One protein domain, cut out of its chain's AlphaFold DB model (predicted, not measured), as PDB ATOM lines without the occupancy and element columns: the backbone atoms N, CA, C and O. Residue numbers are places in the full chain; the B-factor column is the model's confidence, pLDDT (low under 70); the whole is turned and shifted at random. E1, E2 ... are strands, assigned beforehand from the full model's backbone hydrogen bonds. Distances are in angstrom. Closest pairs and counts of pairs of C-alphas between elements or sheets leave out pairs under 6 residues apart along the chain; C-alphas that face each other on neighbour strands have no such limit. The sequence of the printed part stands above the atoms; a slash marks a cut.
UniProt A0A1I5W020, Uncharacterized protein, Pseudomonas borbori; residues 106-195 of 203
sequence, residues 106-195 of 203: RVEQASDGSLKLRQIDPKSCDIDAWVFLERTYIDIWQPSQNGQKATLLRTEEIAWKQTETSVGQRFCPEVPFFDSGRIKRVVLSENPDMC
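AT A GLANCE: This is residues 106 to 195 of the 203 residues of an uncharacterized protein of Pseudomonas borbori (UniProt A0A1I5W020). A long, narrow rod is built of two small sheets, E2 E1 E3 E4 and E5 E6 E7, which follow each other along its length and are only partly face to face. E4 runs on into E5 from the one sheet to the other, the long hairpin of E5 and E6 makes one end of the rod, the loop between E3 and E4 makes the other, and a long loop arches off one side, where residues 123 to 128 stick out. The printed part has 90 residues, with seven named strands in the order E1 to E7 and no named helix; the class is all strand, though under half of the residues, 44, are in named elements. The first sheet is mixed, in the order E2 E1 E3 E4, and the second is antiparallel, in the order E5 E6 E7. The whole is loose, with a radius of gyration of the C-alphas of 15.6 A and spans of 54 by 25 by 21 A.

IN THESE COORDINATES: In the larger sheet, E1 is residues 106 to 109, beginning with C-alpha 106 at (104.129, 259.222, 306.199), E2 is residues 115 to 118, E3 is residues 138 to 142, 13.1 A long, and E4 is residues 151 to 156, 14.9 A long. In the other, E5 is residues 159 to 165, 16.9 A, E6 is residues 168 to 179, 29.6 A, and E7 is residues 182 to 187, 16.5 A, ending with C-alpha 187 at (100.232, 256.948, 283.801).

HOW THE PARTS SIT: The sheet E2 E1 E3 E4 is strongly twisted. Its inner strands E1 and E3 are parallel, with N 109 and O 141 2.8 A apart. The hairpin E1 and E2 has N 108 and O 116 at 2.8 A, and the hairpin E3 and E4 has N 140 and O 154 at 2.9 A. E5 E6 E7 is a meander, each strand the antiparallel neighbour of the one before. E6 bends by 58 degrees at residue 171 and its pairing is staggered: residues 168 to 174 pair with E5, with N 163 and O 170 at 2.8 A, and residues 174 to 179 with E7, with N 177 and O 184 at 2.8 A. The two sheets form a sandwich, two sheets face to face, with 23 pairs of C-alphas within 10 A. The closest C-alphas of E2 and E7 are those of Leu 115 and Arg 182, 5.6 A apart. E1 and E5 are apart.

THE WHOLE: The two C-alphas farthest apart are those of Asn 146 and Val 167, at 54.4 A. The printed part has no cut. The link from E2 to E3, 19 residues, is long. The mean pLDDT of the printed part is 90.9, and residues 127 to 131 are under 70.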
ATOM      1  N   ARG A 106     103.752 258.211 307.209       95.81
ATOM      2  CA  ARG A 106     104.129 259.222 306.199       95.81
ATOM      3  C   ARG A 106     105.378 258.836 305.407       95.81
ATOM      4  O   ARG A 106     106.061 257.871 305.756       95.81
ATOM      5  N   VAL A 107     105.693 259.612 304.370       97.88
ATOM      6  CA  VAL A 107     106.992 259.570 303.681       97.88
ATOM      7  C   VAL A 107     107.890 260.671 304.232       97.88
ATOM      8  O   VAL A 107     107.492 261.828 304.293       97.88
ATOM      9  N   GLU A 108     109.119 260.326 304.603       97.25
ATOM     10  CA  GLU A 108     110.125 261.278 305.081       97.25
ATOM     11  C   GLU A 108     111.313 261.340 304.115       97.25
ATOM     12  O   GLU A 108     111.730 260.316 303.568       97.25
ATOM     13  N   GLN A 109     111.878 262.532 303.916       97.38
ATOM     14  CA  GLN A 109     113.107 262.725 303.150       97.38
ATOM     15  C   GLN A 109     114.328 262.664 304.075       97.38
ATOM     16  O   GLN A 109     114.469 263.446 305.016       97.38
ATOM     17  N   ALA A 110     115.224 261.718 303.808       93.38
ATOM     18  CA  ALA A 110     116.512 261.608 304.473       93.38
ATOM     19  C   ALA A 110     117.488 262.690 303.984       93.38
ATOM     20  O   ALA A 110     117.302 263.311 302.938       93.38
ATOM     21  N   SER A 111     118.570 262.897 304.736       90.50
ATOM     22  CA  SER A 111     119.591 263.911 304.435       90.50
ATOM     23  C   SER A 111     120.326 263.686 303.110       90.50
ATOM     24  O   SER A 111     120.866 264.632 302.551       90.50
ATOM     25  N   ASP A 112     120.361 262.448 302.614       92.81
ATOM     26  CA  ASP A 112     120.914 262.088 301.300       92.81
ATOM     27  C   ASP A 112     119.910 262.297 300.148       92.81
ATOM     28  O   ASP A 112     120.200 261.970 298.999       92.81
ATOM     29  N   GLY A 113     118.723 262.832 300.449       92.94
ATOM     30  CA  GLY A 113     117.637 263.065 299.503       92.94
ATOM     31  C   GLY A 113     116.740 261.851 299.259       92.94
ATOM     32  O   GLY A 113     115.679 262.029 298.651       92.94
ATOM     33  N   SER A 114     117.110 260.657 299.741       96.19
ATOM     34  CA  SER A 114     116.289 259.449 299.616       96.19
ATOM     35  C   SER A 114     115.006 259.557 300.436       96.19
ATOM     36  O   SER A 114     114.951 260.230 301.464       96.19
ATOM     37  N   LEU A 115     113.952 258.891 299.977       97.88
ATOM     38  CA  LEU A 115     112.669 258.853 300.668       97.88
ATOM     39  C   LEU A 115     112.553 257.586 301.516       97.88
ATOM     40  O   LEU A 115     113.061 256.526 301.153       97.88
ATOM     41  N   LYS A 116     111.857 257.667 302.646       96.81
ATOM     42  CA  LYS A 116     111.623 256.525 303.536       96.81
ATOM     43  C   LYS A 116     110.184 256.502 304.013       96.81
ATOM     44  O   LYS A 116     109.621 257.535 304.357       96.81
ATOM     45  N   LEU A 117     109.615 255.305 304.072       96.25
ATOM     46  CA  LEU A 117     108.327 255.076 304.710       96.25
ATOM     47  C   LEU A 117     108.500 255.064 306.228       96.25
ATOM     48  O   LEU A 117     109.334 254.335 306.769       96.25
ATOM     49  N   ARG A 118     107.681 255.849 306.923       95.12
ATOM     50  CA  ARG A 118     107.590 255.868 308.381       95.12
ATOM     51  C   ARG A 118     106.311 255.156 308.802       95.12
ATOM     52  O   ARG A 118     105.229 255.577 308.414       95.12
ATOM     53  N   GLN A 119     106.440 254.087 309.594       92.56
ATOM     54  CA  GLN A 119     105.310 253.305 310.136       92.56
ATOM     55  C   GLN A 119     104.308 252.808 309.071       92.56
ATOM     56  O   GLN A 119     103.116 252.642 309.330       92.56
ATOM     57  N   ILE A 120     104.790 252.559 307.856       94.19
ATOM     58  CA  ILE A 120     104.002 251.980 306.771       94.19
ATOM     59  C   ILE A 120     104.684 250.682 306.360       94.19
ATOM     60  O   ILE A 120     105.840 250.695 305.944       94.19
ATOM     61  N   ASP A 121     103.953 249.578 306.483       91.94
ATOM     62  CA  ASP A 121     104.274 248.323 305.812       91.94
ATOM     63  C   ASP A 121     103.521 248.297 304.472       91.94
ATOM     64  O   ASP A 121     102.284 248.267 304.500       91.94
ATOM     65  N   PRO A 122     104.215 248.314 303.317       90.56
ATOM     66  CA  PRO A 122     103.591 248.214 301.999       90.56
ATOM     67  C   PRO A 122     102.562 247.089 301.878       90.56
ATOM     68  O   PRO A 122     101.515 247.291 301.273       90.56
ATOM     69  N   LYS A 123     102.806 245.941 302.519       88.44
ATOM     70  CA  LYS A 123     101.925 244.768 302.441       88.44
ATOM     71  C   LYS A 123     100.616 244.926 303.203       88.44
ATOM     72  O   LYS A 123      99.693 244.163 302.974       88.44
ATOM     73  N   SER A 124     100.537 245.898 304.112       87.06
ATOM     74  CA  SER A 124      99.303 246.239 304.837       87.06
ATOM     75  C   SER A 124      98.388 247.187 304.051       87.06
ATOM     76  O   SER A 124      97.344 247.604 304.553       87.06
ATOM     77  N   CYS A 125      98.805 247.591 302.849       88.44
ATOM     78  CA  CYS A 125      98.083 248.527 302.006       88.44
ATOM     79  C   CYS A 125      97.324 247.751 300.929       88.44
ATOM     80  O   CYS A 125      97.914 247.344 299.933       88.44
ATOM     81  N   ASP A 126      96.028 247.538 301.139       72.06
ATOM     82  CA  ASP A 126      95.187 246.675 300.291       72.06
ATOM     83  C   ASP A 126      93.999 247.434 299.681       72.06
ATOM     84  O   ASP A 126      92.896 246.906 299.558       72.06
ATOM     85  N   ILE A 127      94.196 248.706 299.330       66.19
ATOM     86  CA  ILE A 127      93.178 249.486 298.621       66.19
ATOM     87  C   ILE A 127      93.564 249.548 297.147       66.19
ATOM     88  O   ILE A 127      94.658 250.007 296.801       66.19
ATOM     89  N   ASP A 128      92.656 249.077 296.293       63.69
ATOM     90  CA  ASP A 128      92.806 249.145 294.844       63.69
ATOM     91  C   ASP A 128      93.011 250.597 294.398       63.69
ATOM     92  O   ASP A 128      92.268 251.501 294.787       63.69
ATOM     93  N   ALA A 129      94.015 250.814 293.544       56.44
ATOM     94  CA  ALA A 129      94.529 252.136 293.168       56.44
ATOM     95  C   ALA A 129      93.565 253.051 292.392       56.44
ATOM     96  O   ALA A 129      93.941 254.142 291.975       56.44
ATOM     97  N   TRP A 130      92.327 252.610 292.197       60.56
ATOM     98  CA  TRP A 130      91.427 253.119 291.173       60.56
ATOM     99  C   TRP A 130      90.286 253.982 291.715       60.56
ATOM    100  O   TRP A 130      89.567 254.579 290.927       60.56
ATOM    101  N   VAL A 131      90.093 254.055 293.035       65.19
ATOM    102  CA  VAL A 131      88.795 254.486 293.595       65.19
ATOM    103  C   VAL A 131      88.809 255.899 294.208       65.19
ATOM    104  O   VAL A 131      87.745 256.453 294.458       65.19
ATOM    105  N   PHE A 132      89.972 256.542 294.405       78.06
ATOM    106  CA  PHE A 132      90.052 257.803 295.174       78.06
ATOM    107  C   PHE A 132      91.091 258.819 294.661       78.06
ATOM    108  O   PHE A 132      91.942 259.273 295.428       78.06
ATOM    109  N   LEU A 133      91.045 259.193 293.377       85.56
ATOM    110  CA  LEU A 133      92.052 260.088 292.776       85.56
ATOM    111  C   LEU A 133      92.178 261.442 293.499       85.56
ATOM    112  O   LEU A 133      93.289 261.870 293.784       85.56
ATOM    113  N   GLU A 134      91.064 262.071 293.875       87.19
ATOM    114  CA  GLU A 134      91.038 263.406 294.507       87.19
ATOM    115  C   GLU A 134      91.794 263.484 295.842       87.19
ATOM    116  O   GLU A 134      92.241 264.548 296.252       87.19
ATOM    117  N   ARG A 135      91.952 262.347 296.529       91.12
ATOM    118  CA  ARG A 135      92.648 262.238 297.821       91.12
ATOM    119  C   ARG A 135      93.885 261.348 297.729       91.12
ATOM    120  O   ARG A 135      94.355 260.854 298.749       91.12
ATOM    121  N   THR A 136      94.390 261.108 296.519       93.38
ATOM    122  CA  THR A 136      95.594 260.309 296.279       93.38
ATOM    123  C   THR A 136      96.774 261.225 295.983       93.38
ATOM    124  O   THR A 136      96.833 261.856 294.932       93.38
ATOM    125  N   TYR A 137      97.737 261.276 296.900       96.50
ATOM    126  CA  TYR A 137      98.955 262.081 296.779       96.50
ATOM    127  C   TYR A 137     100.026 261.577 297.753       96.50
ATOM    128  O   TYR A 137      99.766 260.730 298.612       96.50
ATOM    129  N   ILE A 138     101.252 262.090 297.629       98.00
ATOM    130  CA  ILE A 138     102.329 261.812 298.585       98.00
ATOM    131  C   ILE A 138     102.817 263.113 299.205       98.00
ATOM    132  O   ILE A 138     103.539 263.876 298.569       98.00
ATOM    133  N   ASP A 139     102.516 263.309 300.482       97.81
ATOM    134  CA  ASP A 139     103.215 264.295 301.299       97.81
ATOM    135  C   ASP A 139     104.598 263.785 301.702       97.81
ATOM    136  O   ASP A 139     104.749 262.684 302.248       97.81
ATOM    137  N   ILE A 140     105.615 264.608 301.452       98.00
ATOM    138  CA  ILE A 140     107.009 264.332 301.784       98.00
ATOM    139  C   ILE A 140     107.431 265.267 302.908       98.00
ATOM    140  O   ILE A 140     107.444 266.489 302.759       98.00
ATOM    141  N   TRP A 141     107.821 264.672 304.029       96.94
ATOM    142  CA  TRP A 141     108.111 265.379 305.267       96.94
ATOM    143  C   TRP A 141     109.610 265.443 305.551       96.94
ATOM    144  O   TRP A 141     110.361 264.499 305.293       96.94
ATOM    145  N   GLN A 142     110.051 266.539 306.153       94.94
ATOM    146  CA  GLN A 142     111.308 266.588 306.884       94.94
ATOM    147  C   GLN A 142     111.093 265.837 308.208       94.94
ATOM    148  O   GLN A 142     110.150 266.167 308.934       94.94
ATOM    149  N   PRO A 143     111.930 264.845 308.561       90.38
ATOM    150  CA  PRO A 143     111.791 264.142 309.830       90.38
ATOM    151  C   PRO A 143     112.020 265.090 311.011       90.38
ATOM    152  O   PRO A 143     112.831 266.015 310.936       90.38
ATOM    153  N   SER A 144     111.358 264.810 312.133       84.50
ATOM    154  CA  SER A 144     111.585 265.523 313.393       84.50
ATOM    155  C   SER A 144     113.049 265.405 313.831       84.50
ATOM    156  O   SER A 144     113.566 264.290 313.954       84.50
ATOM    157  N   GLN A 145     113.703 266.528 314.128       79.38
ATOM    158  CA  GLN A 145     115.064 266.562 314.670       79.38
ATOM    159  C   GLN A 145     115.105 267.384 315.958       79.38
ATOM    160  O   GLN A 145     114.502 268.447 316.037       79.38
ATOM    161  N   ASN A 146     115.832 266.905 316.973       77.06
ATOM    162  CA  ASN A 146     116.086 267.641 318.223       77.06
ATOM    163  C   ASN A 146     114.821 268.194 318.913       77.06
ATOM    164  O   ASN A 146     114.830 269.301 319.444       77.06
ATOM    165  N   GLY A 147     113.721 267.435 318.890       71.44
ATOM    166  CA  GLY A 147     112.445 267.850 319.482       71.44
ATOM    167  C   GLY A 147     111.626 268.830 318.635       71.44
ATOM    168  O   GLY A 147     110.547 269.225 319.065       71.44
ATOM    169  N   GLN A 148     112.092 269.201 317.439       77.56
ATOM    170  CA  GLN A 148     111.297 269.954 316.470       77.56
ATOM    171  C   GLN A 148     110.305 269.040 315.748       77.56
ATOM    172  O   GLN A 148     110.614 267.879 315.454       77.56
ATOM    173  N   LYS A 149     109.120 269.581 315.443       82.94
ATOM    174  CA  LYS A 149     108.081 268.895 314.670       82.94
ATOM    175  C   LYS A 149     108.605 268.526 313.280       82.94
ATOM    176  O   LYS A 149     109.409 269.253 312.699       82.94
ATOM    177  N   ALA A 150     108.113 267.414 312.737       89.38
ATOM    178  CA  ALA A 150     108.220 267.161 311.307       89.38
ATOM    179  C   ALA A 150     107.511 268.278 310.526       89.38
ATOM    180  O   ALA A 150     106.425 268.719 310.910       89.38
ATOM    181  N   THR A 151     108.114 268.728 309.431       92.50
ATOM    182  CA  THR A 151     107.553 269.777 308.571       92.50
ATOM    183  C   THR A 151     107.281 269.223 307.185       92.50
ATOM    184  O   THR A 151     108.061 268.426 306.661       92.50
ATOM    185  N   LEU A 152     106.165 269.624 306.582       94.88
ATOM    186  CA  LEU A 152     105.868 269.270 305.201       94.88
ATOM    187  C   LEU A 152     106.861 269.998 304.286       94.88
ATOM    188  O   LEU A 152     106.979 271.221 304.351       94.88
ATOM    189  N   LEU A 153     107.596 269.252 303.460       96.38
ATOM    190  CA  LEU A 153     108.543 269.824 302.498       96.38
ATOM    191  C   LEU A 153     107.877 270.091 301.155       96.38
ATOM    192  O   LEU A 153     108.110 271.132 300.547       96.38
ATOM    193  N   ARG A 154     107.103 269.117 300.672       97.31
ATOM    194  CA  ARG A 154     106.341 269.205 299.425       97.31
ATOM    195  C   ARG A 154     105.289 268.105 299.355       97.31
ATOM    196  O   ARG A 154     105.426 267.078 300.022       97.31
ATOM    197  N   THR A 155     104.345 268.296 298.448       98.12
ATOM    198  CA  THR A 155     103.325 267.314 298.087       98.12
ATOM    199  C   THR A 155     103.513 266.908 296.630       98.12
ATOM    200  O   THR A 155     103.711 267.749 295.754       98.12
ATOM    201  N   GLU A 156     103.501 265.606 296.367       97.94
ATOM    202  CA  GLU A 156     103.484 265.040 295.022       97.94
ATOM    203  C   GLU A 156     102.040 264.692 294.663       97.94
ATOM    204  O   GLU A 156     101.504 263.672 295.104       97.94
ATOM    205  N   GLU A 157     101.421 265.548 293.856       96.12
ATOM    206  CA  GLU A 157     100.048 265.375 293.383       96.12
ATOM    207  C   GLU A 157      99.978 264.588 292.065       96.12
ATOM    208  O   GLU A 157     100.973 264.427 291.332       96.12
ATOM    209  N   ILE A 158      98.767 264.117 291.757       94.69
ATOM    210  CA  ILE A 158      98.421 263.552 290.454       94.69
ATOM    211  C   ILE A 158      98.549 264.636 289.385       94.69
ATOM    212  O   ILE A 158      97.992 265.726 289.499       94.69
ATOM    213  N   ALA A 159      99.267 264.307 288.315       94.25
ATOM    214  CA  ALA A 159      99.258 265.096 287.089       94.25
ATOM    215  C   ALA A 159      98.332 264.437 286.060       94.25
ATOM    216  O   ALA A 159      98.005 263.262 286.185       94.25
ATOM    217  N   TRP A 160      97.938 265.159 285.016       94.38
ATOM    218  CA  TRP A 160      97.136 264.601 283.924       94.38
ATOM    219  C   TRP A 160      97.930 264.631 282.624       94.38
ATOM    220  O   TRP A 160      98.484 265.663 282.244       94.38
ATOM    221  N   LYS A 161      98.017 263.484 281.943       95.12
ATOM    222  CA  LYS A 161      98.801 263.330 280.713       95.12
ATOM    223  C   LYS A 161      97.942 262.873 279.552       95.12
ATOM    224  O   LYS A 161      97.254 261.857 279.632       95.12
ATOM    225  N   GLN A 162      98.052 263.598 278.443       96.25
ATOM    226  CA  GLN A 162      97.461 263.189 277.177       96.25
ATOM    227  C   GLN A 162      98.114 261.884 276.699       96.25
ATOM    228  O   GLN A 162      99.334 261.817 276.535       96.25
ATOM    229  N   THR A 163      97.300 260.843 276.543       95.88
ATOM    230  CA  THR A 163      97.733 259.462 276.325       95.88
ATOM    231  C   THR A 163      96.797 258.770 275.334       95.88
ATOM    232  O   THR A 163      95.578 258.928 275.400       95.88
ATOM    233  N   GLU A 164      97.365 257.975 274.424       94.94
ATOM    234  CA  GLU A 164      96.584 257.109 273.536       94.94
ATOM    235  C   GLU A 164      96.001 255.938 274.338       94.94
ATOM    236  O   GLU A 164      96.743 255.203 274.991       94.94
ATOM    237  N   THR A 165      94.683 255.756 274.285       93.88
ATOM    238  CA  THR A 165      93.964 254.661 274.959       93.88
ATOM    239  C   THR A 165      93.224 253.793 273.940       93.88
ATOM    240  O   THR A 165      93.189 254.101 272.750       93.88
ATOM    241  N   SER A 166      92.561 252.719 274.383       92.94
ATOM    242  CA  SER A 166      91.747 251.877 273.490       92.94
ATOM    243  C   SER A 166      90.537 252.595 272.872       92.94
ATOM    244  O   SER A 166      89.949 252.068 271.929       92.94
ATOM    245  N   VAL A 167      90.156 253.773 273.382       94.06
ATOM    246  CA  VAL A 167      89.047 254.606 272.872       94.06
ATOM    247  C   VAL A 167      89.538 255.921 272.248       94.06
ATOM    248  O   VAL A 167      88.756 256.854 272.062       94.06
ATOM    249  N   GLY A 168      90.831 256.002 271.922       94.25
ATOM    250  CA  GLY A 168      91.486 257.182 271.359       94.25
ATOM    251  C   GLY A 168      92.241 258.012 272.399       94.25
ATOM    252  O   GLY A 168      92.481 257.574 273.528       94.25
ATOM    253  N   GLN A 169      92.624 259.229 272.021       96.19
ATOM    254  CA  GLN A 169      93.337 260.161 272.896       96.19
ATOM    255  C   GLN A 169      92.478 260.612 274.083       96.19
ATOM    256  O   GLN A 169      91.360 261.096 273.899       96.19
ATOM    257  N   ARG A 170      93.024 260.487 275.296       96.38
ATOM    258  CA  ARG A 170      92.404 260.920 276.559       96.38
ATOM    259  C   ARG A 170      93.453 261.540 277.488       96.38
ATOM    260  O   ARG A 170      94.643 261.263 277.357       96.38
ATOM    261  N   PHE A 171      93.027 262.351 278.451       95.88
ATOM    262  CA  PHE A 171      93.860 262.788 279.572       95.88
ATOM    263  C   PHE A 171      93.764 261.759 280.692       95.88
ATOM    264  O   PHE A 171      92.729 261.641 281.338       95.88
ATOM    265  N   CYS A 172      94.836 261.011 280.924       94.94
ATOM    266  CA  CYS A 172      94.881 259.965 281.940       94.94
ATOM    267  C   CYS A 172      95.666 260.421 283.179       94.94
ATOM    268  O   CYS A 172      96.626 261.194 283.039       94.94
ATOM    269  N   PRO A 173      95.301 259.946 284.383       94.56
ATOM    270  CA  PRO A 173      95.981 260.340 285.607       94.56
ATOM    271  C   PRO A 173      97.387 259.731 285.658       94.56
ATOM    272  O   PRO A 173      97.590 258.523 285.522       94.56
ATOM    273  N   GLU A 174      98.379 260.587 285.867       95.50
ATOM    274  CA  GLU A 174      99.749 260.236 286.203       95.50
ATOM    275  C   GLU A 174      99.930 260.306 287.719       95.50
ATOM    276  O   GLU A 174     100.134 261.375 288.302       95.50
ATOM    277  N   VAL A 175      99.879 259.138 288.351       95.25
ATOM    278  CA  VAL A 175      99.941 259.006 289.805       95.25
ATOM    279  C   VAL A 175     101.401 258.881 290.259       95.25
ATOM    280  O   VAL A 175     102.143 258.054 289.710       95.25
ATOM    281  N   PRO A 176     101.854 259.675 291.246       97.19
ATOM    282  CA  PRO A 176     103.176 259.517 291.840       97.19
ATOM    283  C   PRO A 176     103.147 258.366 292.843       97.19
ATOM    284  O   PRO A 176     102.491 258.484 293.855       97.19
ATOM    285  N   PHE A 177     103.864 257.271 292.611       96.44
ATOM    286  CA  PHE A 177     104.004 256.176 293.578       96.44
ATOM    287  C   PHE A 177     105.317 256.294 294.353       96.44
ATOM    288  O   PHE A 177     106.367 256.549 293.761       96.44
ATOM    289  N   PHE A 178     105.298 256.035 295.662       97.56
ATOM    290  CA  PHE A 178     106.527 255.737 296.394       97.56
ATOM    291  C   PHE A 178     107.065 254.385 295.914       97.56
ATOM    292  O   PHE A 178     106.381 253.371 296.011       97.56
ATOM    293  N   ASP A 179     108.295 254.353 295.418       96.56
ATOM    294  CA  ASP A 179     108.950 253.139 294.938       96.56
ATOM    295  C   ASP A 179     110.388 253.103 295.447       96.56
ATOM    296  O   ASP A 179     111.246 253.837 294.958       96.56
ATOM    297  N   SER A 180     110.658 252.237 296.425       93.19
ATOM    298  CA  SER A 180     112.024 251.896 296.847       93.19
ATOM    299  C   SER A 180     112.913 253.118 297.141       93.19
ATOM    300  O   SER A 180     114.077 253.177 296.749       93.19
ATOM    301  N   GLY A 181     112.349 254.118 297.825       95.44
ATOM    302  CA  GLY A 181     113.058 255.319 298.275       95.44
ATOM    303  C   GLY A 181     113.090 256.495 297.298       95.44
ATOM    304  O   GLY A 181     113.833 257.454 297.505       95.44
ATOM    305  N   ARG A 182     112.258 256.457 296.259       97.06
ATOM    306  CA  ARG A 182     112.055 257.546 295.295       97.06
ATOM    307  C   ARG A 182     110.588 257.628 294.879       97.06
ATOM    308  O   ARG A 182     109.789 256.765 295.229       97.06
ATOM    309  N   ILE A 183     110.252 258.658 294.110       98.06
ATOM    310  CA  ILE A 183     108.944 258.782 293.462       98.06
ATOM    311  C   ILE A 183     109.028 258.209 292.048       98.06
ATOM    312  O   ILE A 183     109.924 258.559 291.278       98.06
ATOM    313  N   LYS A 184     108.081 257.340 291.705       96.75
ATOM    314  CA  LYS A 184     107.869 256.793 290.367       96.75
ATOM    315  C   LYS A 184     106.492 257.219 289.879       96.75
ATOM    316  O   LYS A 184     105.482 256.761 290.397       96.75
ATOM    317  N   ARG A 185     106.445 258.075 288.862       96.62
ATOM    318  CA  ARG A 185     105.187 258.488 288.232       96.62
ATOM    319  C   ARG A 185     104.728 257.438 287.218       96.62
ATOM    320  O   ARG A 185     105.532 256.968 286.413       96.62
ATOM    321  N   VAL A 186     103.460 257.037 287.292       94.25
ATOM    322  CA  VAL A 186     102.852 256.025 286.416       94.25
ATOM    323  C   VAL A 186     101.562 256.583 285.836       94.25
ATOM    324  O   VAL A 186     100.667 256.973 286.582       94.25
ATOM    325  N   VAL A 187     101.467 256.598 284.507       94.81
ATOM    326  CA  VAL A 187     100.232 256.948 283.801       94.81
ATOM    327  C   VAL A 187      99.299 255.748 283.825       94.81
ATOM    328  O   VAL A 187      99.661 254.675 283.341       94.81
ATOM    329  N   LEU A 188      98.111 255.938 284.385       92.00
ATOM    330  CA  LEU A 188      97.081 254.917 284.451       92.00
ATOM    331  C   LEU A 188      96.171 255.043 283.224       92.00
ATOM    332  O   LEU A 188      95.272 255.877 283.193       92.00
ATOM    333  N   SER A 189      96.443 254.256 282.186       92.00
ATOM    334  CA  SER A 189      95.775 254.343 280.870       92.00
ATOM    335  C   SER A 189      95.101 253.040 280.437       92.00
ATOM    336  O   SER A 189      94.388 252.999 279.439       92.00
ATOM    337  N   GLU A 190      95.304 251.970 281.205       89.38
ATOM    338  CA  GLU A 190      94.721 250.649 280.978       89.38
ATOM    339  C   GLU A 190      93.198 250.608 281.157       89.38
ATOM    340  O   GLU A 190      92.551 249.739 280.577       89.38
ATOM    341  N   ASN A 191      92.630 251.540 281.928       88.25
ATOM    342  CA  ASN A 191      91.189 251.719 282.074       88.25
ATOM    343  C   ASN A 191      90.791 253.118 281.571       88.25
ATOM    344  O   ASN A 191      90.944 254.089 282.317       88.25
ATOM    345  N   PRO A 192      90.282 253.244 280.331       87.88
ATOM    346  CA  PRO A 192      89.928 254.540 279.759       87.88
ATOM    347  C   PRO A 192      88.825 255.292 280.508       87.88
ATOM    348  O   PRO A 192      88.781 256.514 280.405       87.88
ATOM    349  N   ASP A 193      87.982 254.601 281.283       88.31
ATOM    350  CA  ASP A 193      86.918 255.229 282.083       88.31
ATOM    351  C   ASP A 193      87.481 256.111 283.213       88.31
ATOM    352  O   ASP A 193      86.785 256.971 283.745       88.31
ATOM    353  N   MET A 194      88.756 255.918 283.566       85.81
ATOM    354  CA  MET A 194      89.485 256.743 284.536       85.81
ATOM    355  C   MET A 194      90.161 257.960 283.896       85.81
ATOM    356  O   MET A 194      90.749 258.782 284.601       85.81
ATOM    357  N   CYS A 195      90.128 258.062 282.568       91.81
ATOM    358  CA  CYS A 195      90.700 259.168 281.819       91.81
ATOM    359  C   CYS A 195      89.599 260.152 281.397       91.81
ATOM    360  O   CYS A 195      88.462 259.772 281.129       91.81
TER     361      CYS A 195